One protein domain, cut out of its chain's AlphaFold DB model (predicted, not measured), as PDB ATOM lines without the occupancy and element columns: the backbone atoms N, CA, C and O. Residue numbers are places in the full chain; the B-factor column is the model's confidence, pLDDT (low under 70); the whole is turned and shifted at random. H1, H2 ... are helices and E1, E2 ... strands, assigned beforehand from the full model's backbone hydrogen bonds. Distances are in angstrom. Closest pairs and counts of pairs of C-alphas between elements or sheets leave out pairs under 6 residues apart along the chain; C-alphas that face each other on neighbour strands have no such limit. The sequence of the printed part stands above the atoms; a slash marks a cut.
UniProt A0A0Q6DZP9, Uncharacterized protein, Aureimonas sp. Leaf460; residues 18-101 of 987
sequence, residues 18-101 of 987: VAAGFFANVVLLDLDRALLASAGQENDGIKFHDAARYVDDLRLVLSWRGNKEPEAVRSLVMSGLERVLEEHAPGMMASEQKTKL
ATOM      1  N   VAL A  18     160.672 149.149 170.208       49.94
ATOM      2  CA  VAL A  18     161.681 149.183 169.127       49.94
ATOM      3  C   VAL A  18     162.555 150.443 169.219       49.94
ATOM      4  O   VAL A  18     163.744 150.405 168.916       49.94
ATOM      5  N   ALA A  19     161.987 151.549 169.710       58.97
ATOM      6  CA  ALA A  19     162.693 152.808 169.935       58.97
ATOM      7  C   ALA A  19     163.485 152.854 171.258       58.97
ATOM      8  O   ALA A  19     164.149 153.854 171.522       58.97
ATOM      9  N   ALA A  20     163.450 151.797 172.081       66.81
ATOM     10  CA  ALA A  20     164.102 151.773 173.392       66.81
ATOM     11  C   ALA A  20     165.594 152.089 173.310       66.81
ATOM     12  O   ALA A  20     166.090 152.881 174.097       66.81
ATOM     13  N   GLY A  21     166.297 151.531 172.318       70.69
ATOM     14  CA  GLY A  21     167.719 151.815 172.115       70.69
ATOM     15  C   GLY A  21     167.992 153.278 171.757       70.69
ATOM     16  O   GLY A  21     168.971 153.846 172.223       70.69
ATOM     17  N   PHE A  22     167.107 153.911 170.978       73.88
ATOM     18  CA  PHE A  22     167.225 155.334 170.656       73.88
ATOM     19  C   PHE A  22     167.016 156.195 171.903       73.88
ATOM     20  O   PHE A  22     167.877 157.006 172.230       73.88
ATOM     21  N   PHE A  23     165.922 155.978 172.637       76.31
ATOM     22  CA  PHE A  23     165.642 156.742 173.853       76.31
ATOM     23  C   PHE A  23     166.679 156.488 174.950       76.31
ATOM     24  O   PHE A  23     167.097 157.438 175.595       76.31
ATOM     25  N   ALA A  24     167.179 155.259 175.103       79.75
ATOM     26  CA  ALA A  24     168.250 154.945 176.047       79.75
ATOM     27  C   ALA A  24     169.554 155.688 175.740       79.75
ATOM     28  O   ALA A  24     170.294 156.025 176.657       79.75
ATOM     29  N   ASN A  25     169.853 155.947 174.464       82.12
ATOM     30  CA  ASN A  25     171.020 156.745 174.082       82.12
ATOM     31  C   ASN A  25     170.829 158.235 174.381       82.12
ATOM     32  O   ASN A  25     171.807 158.925 174.635       82.12
ATOM     33  N   VAL A  26     169.590 158.730 174.338       81.25
ATOM     34  CA  VAL A  26     169.274 160.126 174.666       81.25
ATOM     35  C   VAL A  26     169.249 160.334 176.181       81.25
ATOM     36  O   VAL A  26     169.900 161.245 176.674       81.25
ATOM     37  N   VAL A  27     168.536 159.472 176.912       82.94
ATOM     38  CA  VAL A  27     168.317 159.585 178.364       82.94
ATOM     39  C   VAL A  27     169.606 159.367 179.157       82.94
ATOM     40  O   VAL A  27     169.854 160.084 180.114       82.94
ATOM     41  N   LEU A  28     170.452 158.414 178.753       86.88
ATOM     42  CA  LEU A  28     171.695 158.085 179.468       86.88
ATOM     43  C   LEU A  28     172.937 158.764 178.874       86.88
ATOM     44  O   LEU A  28     174.060 158.330 179.121       86.88
ATOM     45  N   LEU A  29     172.753 159.823 178.080       87.06
ATOM     46  CA  LEU A  29     173.865 160.522 177.436       87.06
ATOM     47  C   LEU A  29     174.828 161.144 178.456       87.06
ATOM     48  O   LEU A  29     176.042 161.118 178.250       87.06
ATOM     49  N   ASP A  30     174.305 161.697 179.548       88.56
ATOM     50  CA  ASP A  30     175.137 162.328 180.575       88.56
ATOM     51  C   ASP A  30     175.883 161.286 181.420       88.56
ATOM     52  O   ASP A  30     177.067 161.473 181.698       88.56
ATOM     53  N   LEU A  31     175.264 160.130 181.689       89.69
ATOM     54  CA  LEU A  31     175.949 158.965 182.258       89.69
ATOM     55  C   LEU A  31     177.110 158.499 181.361       89.69
ATOM     56  O   LEU A  31     178.220 158.288 181.849       89.69
ATOM     57  N   ASP A  32     176.885 158.374 180.049       89.88
ATOM     58  CA  ASP A  32     177.938 157.981 179.102       89.88
ATOM     59  C   ASP A  32     179.096 158.984 179.099       89.88
ATOM     60  O   ASP A  32     180.265 158.591 179.099       89.88
ATOM     61  N   ARG A  33     178.789 160.287 179.128       90.75
ATOM     62  CA  ARG A  33     179.798 161.352 179.216       90.75
ATOM     63  C   ARG A  33     180.593 161.275 180.514       90.75
ATOM     64  O   ARG A  33     181.811 161.423 180.461       90.75
ATOM     65  N   ALA A  34     179.941 161.017 181.645       89.31
ATOM     66  CA  ALA A  34     180.591 160.899 182.947       89.31
ATOM     67  C   ALA A  34     181.520 159.676 183.024       89.31
ATOM     68  O   ALA A  34     182.668 159.780 183.470       89.31
ATOM     69  N   LEU A  35     181.069 158.526 182.512       88.75
ATOM     70  CA  LEU A  35     181.895 157.323 182.406       88.75
ATOM     71  C   LEU A  35     183.103 157.564 181.492       88.75
ATOM     72  O   LEU A  35     184.227 157.256 181.875       88.75
ATOM     73  N   LEU A  36     182.907 158.181 180.322       87.06
ATOM     74  CA  LEU A  36     184.005 158.520 179.411       87.06
ATOM     75  C   LEU A  36     184.980 159.543 180.013       87.06
ATOM     76  O   LEU A  36     186.185 159.406 179.827       87.06
ATOM     77  N   ALA A  37     184.496 160.534 180.765       87.12
ATOM     78  CA  ALA A  37     185.344 161.504 181.463       87.12
ATOM     79  C   ALA A  37     186.177 160.860 182.587       87.12
ATOM     80  O   ALA A  37     187.273 161.329 182.905       87.12
ATOM     81  N   SER A  38     185.676 159.765 183.161       83.56
ATOM     82  CA  SER A  38     186.389 158.967 184.159       83.56
ATOM     83  C   SER A  38     187.467 158.068 183.534       83.56
ATOM     84  O   SER A  38     188.341 157.568 184.248       83.56
ATOM     85  N   ALA A  39     187.444 157.853 182.211       83.44
ATOM     86  CA  ALA A  39     188.420 157.022 181.509       83.44
ATOM     87  C   ALA A  39     189.845 157.572 181.668       83.44
ATOM     88  O   ALA A  39     190.134 158.739 181.417       83.44
ATOM     89  N   GLY A  40     190.760 156.705 182.095       79.81
ATOM     90  CA  GLY A  40     192.152 157.034 182.388       79.81
ATOM     91  C   GLY A  40     192.427 157.427 183.842       79.81
ATOM     92  O   GLY A  40     193.603 157.438 184.216       79.81
ATOM     93  N   GLN A  41     191.398 157.689 184.657       82.88
ATOM     94  CA  GLN A  41     191.553 158.009 186.079       82.88
ATOM     95  C   GLN A  41     191.921 156.763 186.903       82.88
ATOM     96  O   GLN A  41     191.516 155.638 186.591       82.88
ATOM     97  N   GLU A  42     192.707 156.966 187.961       82.88
ATOM     98  CA  GLU A  42     193.136 155.923 188.896       82.88
ATOM     99  C   GLU A  42     192.693 156.294 190.315       82.88
ATOM    100  O   GLU A  42     193.110 157.322 190.839       82.88
ATOM    101  N   ASN A  43     191.859 155.451 190.925       79.00
ATOM    102  CA  ASN A  43     191.334 155.619 192.283       79.00
ATOM    103  C   ASN A  43     191.598 154.339 193.082       79.00
ATOM    104  O   ASN A  43     191.353 153.239 192.588       79.00
ATOM    105  N   ASP A  44     192.143 154.461 194.295       77.38
ATOM    106  CA  ASP A  44     192.538 153.328 195.148       77.38
ATOM    107  C   ASP A  44     193.385 152.268 194.418       77.38
ATOM    108  O   ASP A  44     193.236 151.063 194.628       77.38
ATOM    109  N   GLY A  45     194.280 152.688 193.519       80.81
ATOM    110  CA  GLY A  45     195.120 151.779 192.732       80.81
ATOM    111  C   GLY A  45     194.360 150.942 191.693       80.81
ATOM    112  O   GLY A  45     194.915 149.962 191.192       80.81
ATOM    113  N   ILE A  46     193.106 151.296 191.388       86.81
ATOM    114  CA  ILE A  46     192.291 150.774 190.287       86.81
ATOM    115  C   ILE A  46     192.229 151.858 189.209       86.81
ATOM    116  O   ILE A  46     191.674 152.935 189.414       86.81
ATOM    117  N   LYS A  47     192.784 151.560 188.041       89.00
ATOM    118  CA  LYS A  47     192.715 152.398 186.849       89.00
ATOM    119  C   LYS A  47     191.573 151.947 185.950       89.00
ATOM    120  O   LYS A  47     191.532 150.784 185.540       89.00
ATOM    121  N   PHE A  48     190.690 152.874 185.604       89.12
ATOM    122  CA  PHE A  48     189.612 152.659 184.646       89.12
ATOM    123  C   PHE A  48     190.072 153.045 183.238       89.12
ATOM    124  O   PHE A  48     190.648 154.109 183.038       89.12
ATOM    125  N   HIS A  49     189.886 152.154 182.264       89.44
ATOM    126  CA  HIS A  49     190.354 152.356 180.887       89.44
ATOM    127  C   HIS A  49     189.229 152.724 179.937       89.44
ATOM    128  O   HIS A  49     189.435 153.582 179.088       89.44
ATOM    129  N   ASP A  50     188.085 152.043 180.038       89.88
ATOM    130  CA  ASP A  50     187.001 152.187 179.067       89.88
ATOM    131  C   ASP A  50     185.670 151.616 179.584       89.88
ATOM    132  O   ASP A  50     185.662 150.674 180.389       89.88
ATOM    133  N   ALA A  51     184.554 152.141 179.072       89.38
ATOM    134  CA  ALA A  51     183.202 151.625 179.280       89.38
ATOM    135  C   ALA A  51     182.476 151.455 177.945       89.38
ATOM    136  O   ALA A  51     182.500 152.325 177.082       89.38
ATOM    137  N   ALA A  52     181.741 150.355 177.820       86.81
ATOM    138  CA  ALA A  52     180.800 150.144 176.730       86.81
ATOM    139  C   ALA A  52     179.412 149.843 177.300       86.81
ATOM    140  O   ALA A  52     179.276 148.950 178.142       86.81
ATOM    141  N   ARG A  53     178.392 150.555 176.811       88.19
ATOM    142  CA  ARG A  53     176.991 150.377 177.207       88.19
ATOM    143  C   ARG A  53     176.126 149.959 176.018       88.19
ATOM    144  O   ARG A  53     176.292 150.466 174.909       88.19
ATOM    145  N   TYR A  54     175.191 149.045 176.249       80.44
ATOM    146  CA  TYR A  54     174.126 148.685 175.316       80.44
ATOM    147  C   TYR A  54     172.786 148.698 176.053       80.44
ATOM    148  O   TYR A  54     172.473 147.764 176.783       80.44
ATOM    149  N   VAL A  55     171.991 149.754 175.849       79.56
ATOM    150  CA  VAL A  55     170.763 150.010 176.625       79.56
ATOM    151  C   VAL A  55     171.090 150.056 178.127       79.56
ATOM    152  O   VAL A  55     171.680 151.043 178.562       79.56
ATOM    153  N   ASP A  56     170.758 149.019 178.890       79.12
ATOM    154  CA  ASP A  56     171.009 148.863 180.326       79.12
ATOM    155  C   ASP A  56     172.215 147.960 180.651       79.12
ATOM    156  O   ASP A  56     172.696 147.963 181.783       79.12
ATOM    157  N   ASP A  57     172.757 147.224 179.675       82.12
ATOM    158  CA  ASP A  57     173.953 146.397 179.864       82.12
ATOM    159  C   ASP A  57     175.228 147.259 179.829       82.12
ATOM    160  O   ASP A  57     175.488 147.954 178.844       82.12
ATOM    161  N   LEU A  58     176.070 147.162 180.865       87.19
ATOM    162  CA  LEU A  58     177.324 147.915 181.001       87.19
ATOM    163  C   LEU A  58     178.536 146.980 181.138       87.19
ATOM    164  O   LEU A  58     178.513 146.004 181.890       87.19
ATOM    165  N   ARG A  59     179.631 147.290 180.436       87.50
ATOM    166  CA  ARG A  59     180.924 146.601 180.558       87.50
ATOM    167  C   ARG A  59     182.033 147.609 180.829       87.50
ATOM    168  O   ARG A  59     182.234 148.519 180.034       87.50
ATOM    169  N   LEU A  60     182.782 147.385 181.906       89.00
ATOM    170  CA  LEU A  60     183.909 148.219 182.331       89.00
ATOM    171  C   LEU A  60     185.236 147.480 182.117       89.00
ATOM    172  O   LEU A  60     185.331 146.277 182.377       89.00
ATOM    173  N   VAL A  61     186.266 148.195 181.663       89.38
ATOM    174  CA  VAL A  61     187.636 147.682 181.522       89.38
ATOM    175  C   VAL A  61     188.532 148.386 182.528       89.38
ATOM    176  O   VAL A  61     188.678 149.606 182.506       89.38
ATOM    177  N   LEU A  62     189.143 147.606 183.416       89.56
ATOM    178  CA  LEU A  62     189.896 148.104 184.564       89.56
ATOM    179  C   LEU A  62     191.238 147.369 184.672       89.56
ATOM    180  O   LEU A  62     191.363 146.218 184.254       89.56
ATOM    181  N   SER A  63     192.233 148.016 185.269       88.62
ATOM    182  CA  SER A  63     193.467 147.374 185.731       88.62
ATOM    183  C   SER A  63     193.800 147.872 187.124       88.62
ATOM    184  O   SER A  63     193.686 149.068 187.358       88.62
ATOM    185  N   TRP A  64     194.281 147.019 188.016       87.75
ATOM    186  CA  TRP A  64     194.725 147.449 189.340       87.75
ATOM    187  C   TRP A  64     196.128 146.948 189.651       87.75
ATOM    188  O   TRP A  64     196.613 145.995 189.040       87.75
ATOM    189  N   ARG A  65     196.796 147.627 190.584       76.94
ATOM    190  CA  ARG A  65     198.119 147.244 191.088       76.94
ATOM    191  C   ARG A  65     197.999 146.593 192.470       76.94
ATOM    192  O   ARG A  65     197.170 146.997 193.282       76.94
ATOM    193  N   GLY A  66     198.867 145.618 192.743       71.31
ATOM    194  CA  GLY A  66     198.960 144.924 194.034       71.31
ATOM    195  C   GLY A  66     198.127 143.642 194.126       71.31
ATOM    196  O   GLY A  66     197.369 143.308 193.221       71.31
ATOM    197  N   ASN A  67     198.271 142.921 195.241       68.06
ATOM    198  CA  ASN A  67     197.622 141.626 195.479       68.06
ATOM    199  C   ASN A  67     196.187 141.787 196.024       68.06
ATOM    200  O   ASN A  67     195.815 141.171 197.019       68.06
ATOM    201  N   LYS A  68     195.407 142.703 195.434       76.94
ATOM    202  CA  LYS A  68     194.011 142.908 195.836       76.94
ATOM    203  C   LYS A  68     193.171 141.729 195.360       76.94
ATOM    204  O   LYS A  68     193.171 141.427 194.166       76.94
ATOM    205  N   GLU A  69     192.432 141.129 196.288       77.62
ATOM    206  CA  GLU A  69     191.459 140.083 195.988       77.62
ATOM    207  C   GLU A  69     190.411 140.589 194.977       77.62
ATOM    208  O   GLU A  69     189.873 141.689 195.161       77.62
ATOM    209  N   PRO A  70     190.084 139.813 193.926       78.12
ATOM    210  CA  PRO A  70     189.141 140.225 192.887       78.12
ATOM    211  C   PRO A  70     187.786 140.697 193.441       78.12
ATOM    212  O   PRO A  70     187.225 141.682 192.962       78.12
ATOM    213  N   GLU A  71     187.269 140.054 194.490       79.81
ATOM    214  CA  GLU A  71     185.976 140.433 195.072       79.81
ATOM    215  C   GLU A  71     186.011 141.825 195.724       79.81
ATOM    216  O   GLU A  71     185.070 142.600 195.573       79.81
ATOM    217  N   ALA A  72     187.130 142.201 196.354       82.12
ATOM    218  CA  ALA A  72     187.300 143.536 196.926       82.12
ATOM    219  C   ALA A  72     187.334 144.621 195.836       82.12
ATOM    220  O   ALA A  72     186.771 145.703 196.007       82.12
ATOM    221  N   VAL A  73     187.953 144.323 194.687       84.25
ATOM    222  CA  VAL A  73     187.949 145.214 193.515       84.25
ATOM    223  C   VAL A  73     186.530 145.380 192.967       84.25
ATOM    224  O   VAL A  73     186.126 146.500 192.661       84.25
ATOM    225  N   ARG A  74     185.751 144.294 192.885       85.88
ATOM    226  CA  ARG A  74     184.352 144.340 192.439       85.88
ATOM    227  C   ARG A  74     183.505 145.247 193.332       85.88
ATOM    228  O   ARG A  74     182.810 146.102 192.794       85.88
ATOM    229  N   SER A  75     183.588 145.106 194.655       85.31
ATOM    230  CA  SER A  75     182.827 145.949 195.591       85.31
ATOM    231  C   SER A  75     183.172 147.436 195.460       85.31
ATOM    232  O   SER A  75     182.270 148.272 195.413       85.31
ATOM    233  N   LEU A  76     184.463 147.771 195.333       85.81
ATOM    234  CA  LEU A  76     184.922 149.157 195.155       85.81
ATOM    235  C   LEU A  76     184.403 149.776 193.851       85.81
ATOM    236  O   LEU A  76     183.924 150.909 193.843       85.81
ATOM    237  N   VAL A  77     184.475 149.029 192.748       88.12
ATOM    238  CA  VAL A  77     183.993 149.483 191.435       88.12
ATOM    239  C   VAL A  77     182.478 149.654 191.438       88.12
ATOM    240  O   VAL A  77     181.991 150.645 190.904       88.12
ATOM    241  N   MET A  78     181.738 148.729 192.057       87.81
ATOM    242  CA  MET A  78     180.281 148.818 192.192       87.81
ATOM    243  C   MET A  78     179.867 150.059 192.982       87.81
ATOM    244  O   MET A  78     179.074 150.846 192.486       87.81
ATOM    245  N   SER A  79     180.503 150.304 194.131       86.94
ATOM    246  CA  SER A  79     180.246 151.505 194.945       86.94
ATOM    247  C   SER A  79     180.595 152.798 194.189       86.94
ATOM    248  O   SER A  79     179.975 153.844 194.365       86.94
ATOM    249  N   GLY A  80     181.628 152.760 193.339       86.25
ATOM    250  CA  GLY A  80     181.963 153.866 192.443       86.25
ATOM    251  C   GLY A  80     180.898 154.099 191.373       86.25
ATOM    252  O   GLY A  80     180.507 155.239 191.150       86.25
ATOM    253  N   LEU A  81     180.417 153.027 190.745       88.38
ATOM    254  CA  LEU A  81     179.381 153.077 189.718       88.38
ATOM    255  C   LEU A  81     178.041 153.566 190.278       88.38
ATOM    256  O   LEU A  81     177.386 154.363 189.621       88.38
ATOM    257  N   GLU A  82     177.657 153.132 191.479       89.12
ATOM    258  CA  GLU A  82     176.424 153.570 192.147       89.12
ATOM    259  C   GLU A  82     176.390 155.087 192.341       89.12
ATOM    260  O   GLU A  82     175.407 155.714 191.965       89.12
ATOM    261  N   ARG A  83     177.496 155.705 192.776       87.00
ATOM    262  CA  ARG A  83     177.585 157.173 192.889       87.00
ATOM    263  C   ARG A  83     177.411 157.889 191.547       87.00
ATOM    264  O   ARG A  83     176.734 158.906 191.472       87.00
ATOM    265  N   VAL A  84     178.011 157.355 190.481       88.25
ATOM    266  CA  VAL A  84     177.884 157.924 189.126       88.25
ATOM    267  C   VAL A  84     176.450 157.767 188.600       88.25
ATOM    268  O   VAL A  84     175.946 158.653 187.912       88.25
ATOM    269  N   LEU A  85     175.782 156.656 188.928       88.50
ATOM    270  CA  LEU A  85     174.375 156.432 188.596       88.50
ATOM    271  C   LEU A  85     173.456 157.376 189.378       88.50
ATOM    272  O   LEU A  85     172.575 157.968 188.771       88.50
ATOM    273  N   GLU A  86     173.677 157.578 190.676       87.06
ATOM    274  CA  GLU A  86     172.899 158.526 191.486       87.06
ATOM    275  C   GLU A  86     172.979 159.961 190.943       87.06
ATOM    276  O   GLU A  86     171.969 160.661 190.907       87.06
ATOM    277  N   GLU A  87     174.157 160.387 190.475       88.44
ATOM    278  CA  GLU A  87     174.374 161.744 189.962       88.44
ATOM    279  C   GLU A  87     173.819 161.958 188.543       88.44
ATOM    280  O   GLU A  87     173.235 163.004 188.256       88.44
ATOM    281  N   HIS A  88     174.001 160.988 187.639       87.25
ATOM    282  CA  HIS A  88     173.736 161.175 186.203       87.25
ATOM    283  C   HIS A  88     172.596 160.318 185.637       87.25
ATOM    284  O   HIS A  88     172.227 160.485 184.472       87.25
ATOM    285  N   ALA A  89     172.050 159.388 186.420       84.12
ATOM    286  CA  ALA A  89     170.921 158.535 186.053       84.12
ATOM    287  C   ALA A  89     170.084 158.128 187.293       84.12
ATOM    288  O   ALA A  89     169.946 156.926 187.562       84.12
ATOM    289  N   PRO A  90     169.540 159.095 188.065       77.94
ATOM    290  CA  PRO A  90     168.796 158.807 189.288       77.94
ATOM    291  C   PRO A  90     167.688 157.760 189.093       77.94
ATOM    292  O   PRO A  90     166.982 157.715 188.088       77.94
ATOM    293  N   GLY A  91     167.567 156.862 190.067       76.06
ATOM    294  CA  GLY A  91     166.623 155.747 190.038       76.06
ATOM    295  C   GLY A  91     167.108 154.481 189.313       76.06
ATOM    296  O   GLY A  91     166.405 153.467 189.316       76.06
ATOM    297  N   MET A  92     168.315 154.489 188.737       81.75
ATOM    298  CA  MET A  92     168.991 153.276 188.263       81.75
ATOM    299  C   MET A  92     169.941 152.698 189.312       81.75
ATOM    300  O   MET A  92     170.639 153.429 190.003       81.75
ATOM    301  N   MET A  93     170.013 151.365 189.388       83.81
ATOM    302  CA  MET A  93     170.891 150.649 190.319       83.81
ATOM    303  C   MET A  93     171.683 149.556 189.605       83.81
ATOM    304  O   MET A  93     171.176 148.888 188.697       83.81
ATOM    305  N   ALA A  94     172.916 149.327 190.051       84.81
ATOM    306  CA  ALA A  94     173.725 148.224 189.561       84.81
ATOM    307  C   ALA A  94     173.239 146.888 190.161       84.81
ATOM    308  O   ALA A  94     172.968 146.770 191.353       84.81
ATOM    309  N   SER A  95     173.115 145.842 189.337       83.62
ATOM    310  CA  SER A  95     172.655 144.529 189.809       83.62
ATOM    311  C   SER A  95     173.828 143.684 190.302       83.62
ATOM    312  O   SER A  95     174.574 143.122 189.493       83.62
ATOM    313  N   GLU A  96     173.973 143.524 191.621       78.31
ATOM    314  CA  GLU A  96     175.033 142.685 192.197       78.31
ATOM    315  C   GLU A  96     174.995 141.257 191.642       78.31
ATOM    316  O   GLU A  96     176.000 140.771 191.129       78.31
ATOM    317  N   GLN A  97     173.824 140.612 191.643       72.62
ATOM    318  CA  GLN A  97     173.650 139.224 191.189       72.62
ATOM    319  C   GLN A  97     174.056 138.999 189.723       72.62
ATOM    320  O   GLN A  97     174.501 137.909 189.361       72.62
ATOM    321  N   LYS A  98     173.923 140.020 188.865       74.06
ATOM    322  CA  LYS A  98     174.290 139.946 187.440       74.06
ATOM    323  C   LYS A  98     175.714 140.423 187.154       74.06
ATOM    324  O   LYS A  98     176.229 140.170 186.065       74.06
ATOM    325  N   THR A  99     176.359 141.086 188.111       80.94
ATOM    326  CA  THR A  99     177.714 141.613 187.949       80.94
ATOM    327  C   THR A  99     178.731 140.483 188.048       80.94
ATOM    328  O   THR A  99     178.792 139.772 189.047       80.94
ATOM    329  N   LYS A 100     179.565 140.320 187.020       76.25
ATOM    330  CA  LYS A 100     180.629 139.308 186.985       76.25
ATOM    331  C   LYS A 100     181.980 139.981 186.802       76.25
ATOM    332  O   LYS A 100     182.132 140.831 185.929       76.25
ATOM    333  N   LEU A 101     182.969 139.547 187.580       77.25
ATOM    334  CA  LEU A 101     184.365 139.932 187.404       77.25
ATOM    335  C   LEU A 101     185.128 138.797 186.716       77.25
ATOM    336  O   LEU A 101     185.008 137.636 187.110       77.25
TER     337      LEU A 101
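AT A GLANCE: This is residues 18 to 101 of the 987 residues of an uncharacterized protein of Aureimonas sp. Leaf460 (UniProt A0A0Q6DZP9). A long two-stranded hairpin, E1 and E2, has H2 packed beside E1 and the longer H3 passing close by; H2 and H3 meet near their ends, and H1 lies at one end. The tail, residues 89 to 101, folds back toward H3's beginning. The 84 printed residues hold H1, H2, E1, E2 and H3 in order, mixed class, antiparallel sheet; the whole is compact, radius of gyration of the C-alphas 13.3 A, spanning 45 by 27 by 19 A.

HOW THE PARTS SIT: H1, residues 20 to 27, and H2, residues 29 to 38, meet only through their link. E1, residues 46 to 54, bends by 60 degrees at residue 49; the closest C-alphas of H2 and E1, Leu 35 and Ala 51, are 6.6 A apart. E1 and E2, residues 57 to 64, form an antiparallel hairpin at 165 degrees, with N 49 and O 61 within hydrogen-bond range at 2.8 A. E2 and H3, residues 70 to 88, are near each other. H3 touches H2 with residues 84 to 88 alone, closest C-alphas Leu 31 and His 88, 5.0 A, a steep tilt of 46 degrees, opposite ways. Every O i to N i+4 pair is within hydrogen-bond range in H1, H2 and H3.

IN THESE COORDINATES: C-alpha 20 begins H1 at (164.102, 151.773, 173.392). E1 measures 23.6 A, E2 22.9 A and H3 26.8 A, ending at C-alpha 88, (173.736, 161.175, 186.203).

THE WHOLE: The C-alphas farthest apart, Val 18 and Asn 67, are 45.2 A apart. The printed part has no cut and no long link; residues 18 to 20 and 67 are under 70 in pLDDT.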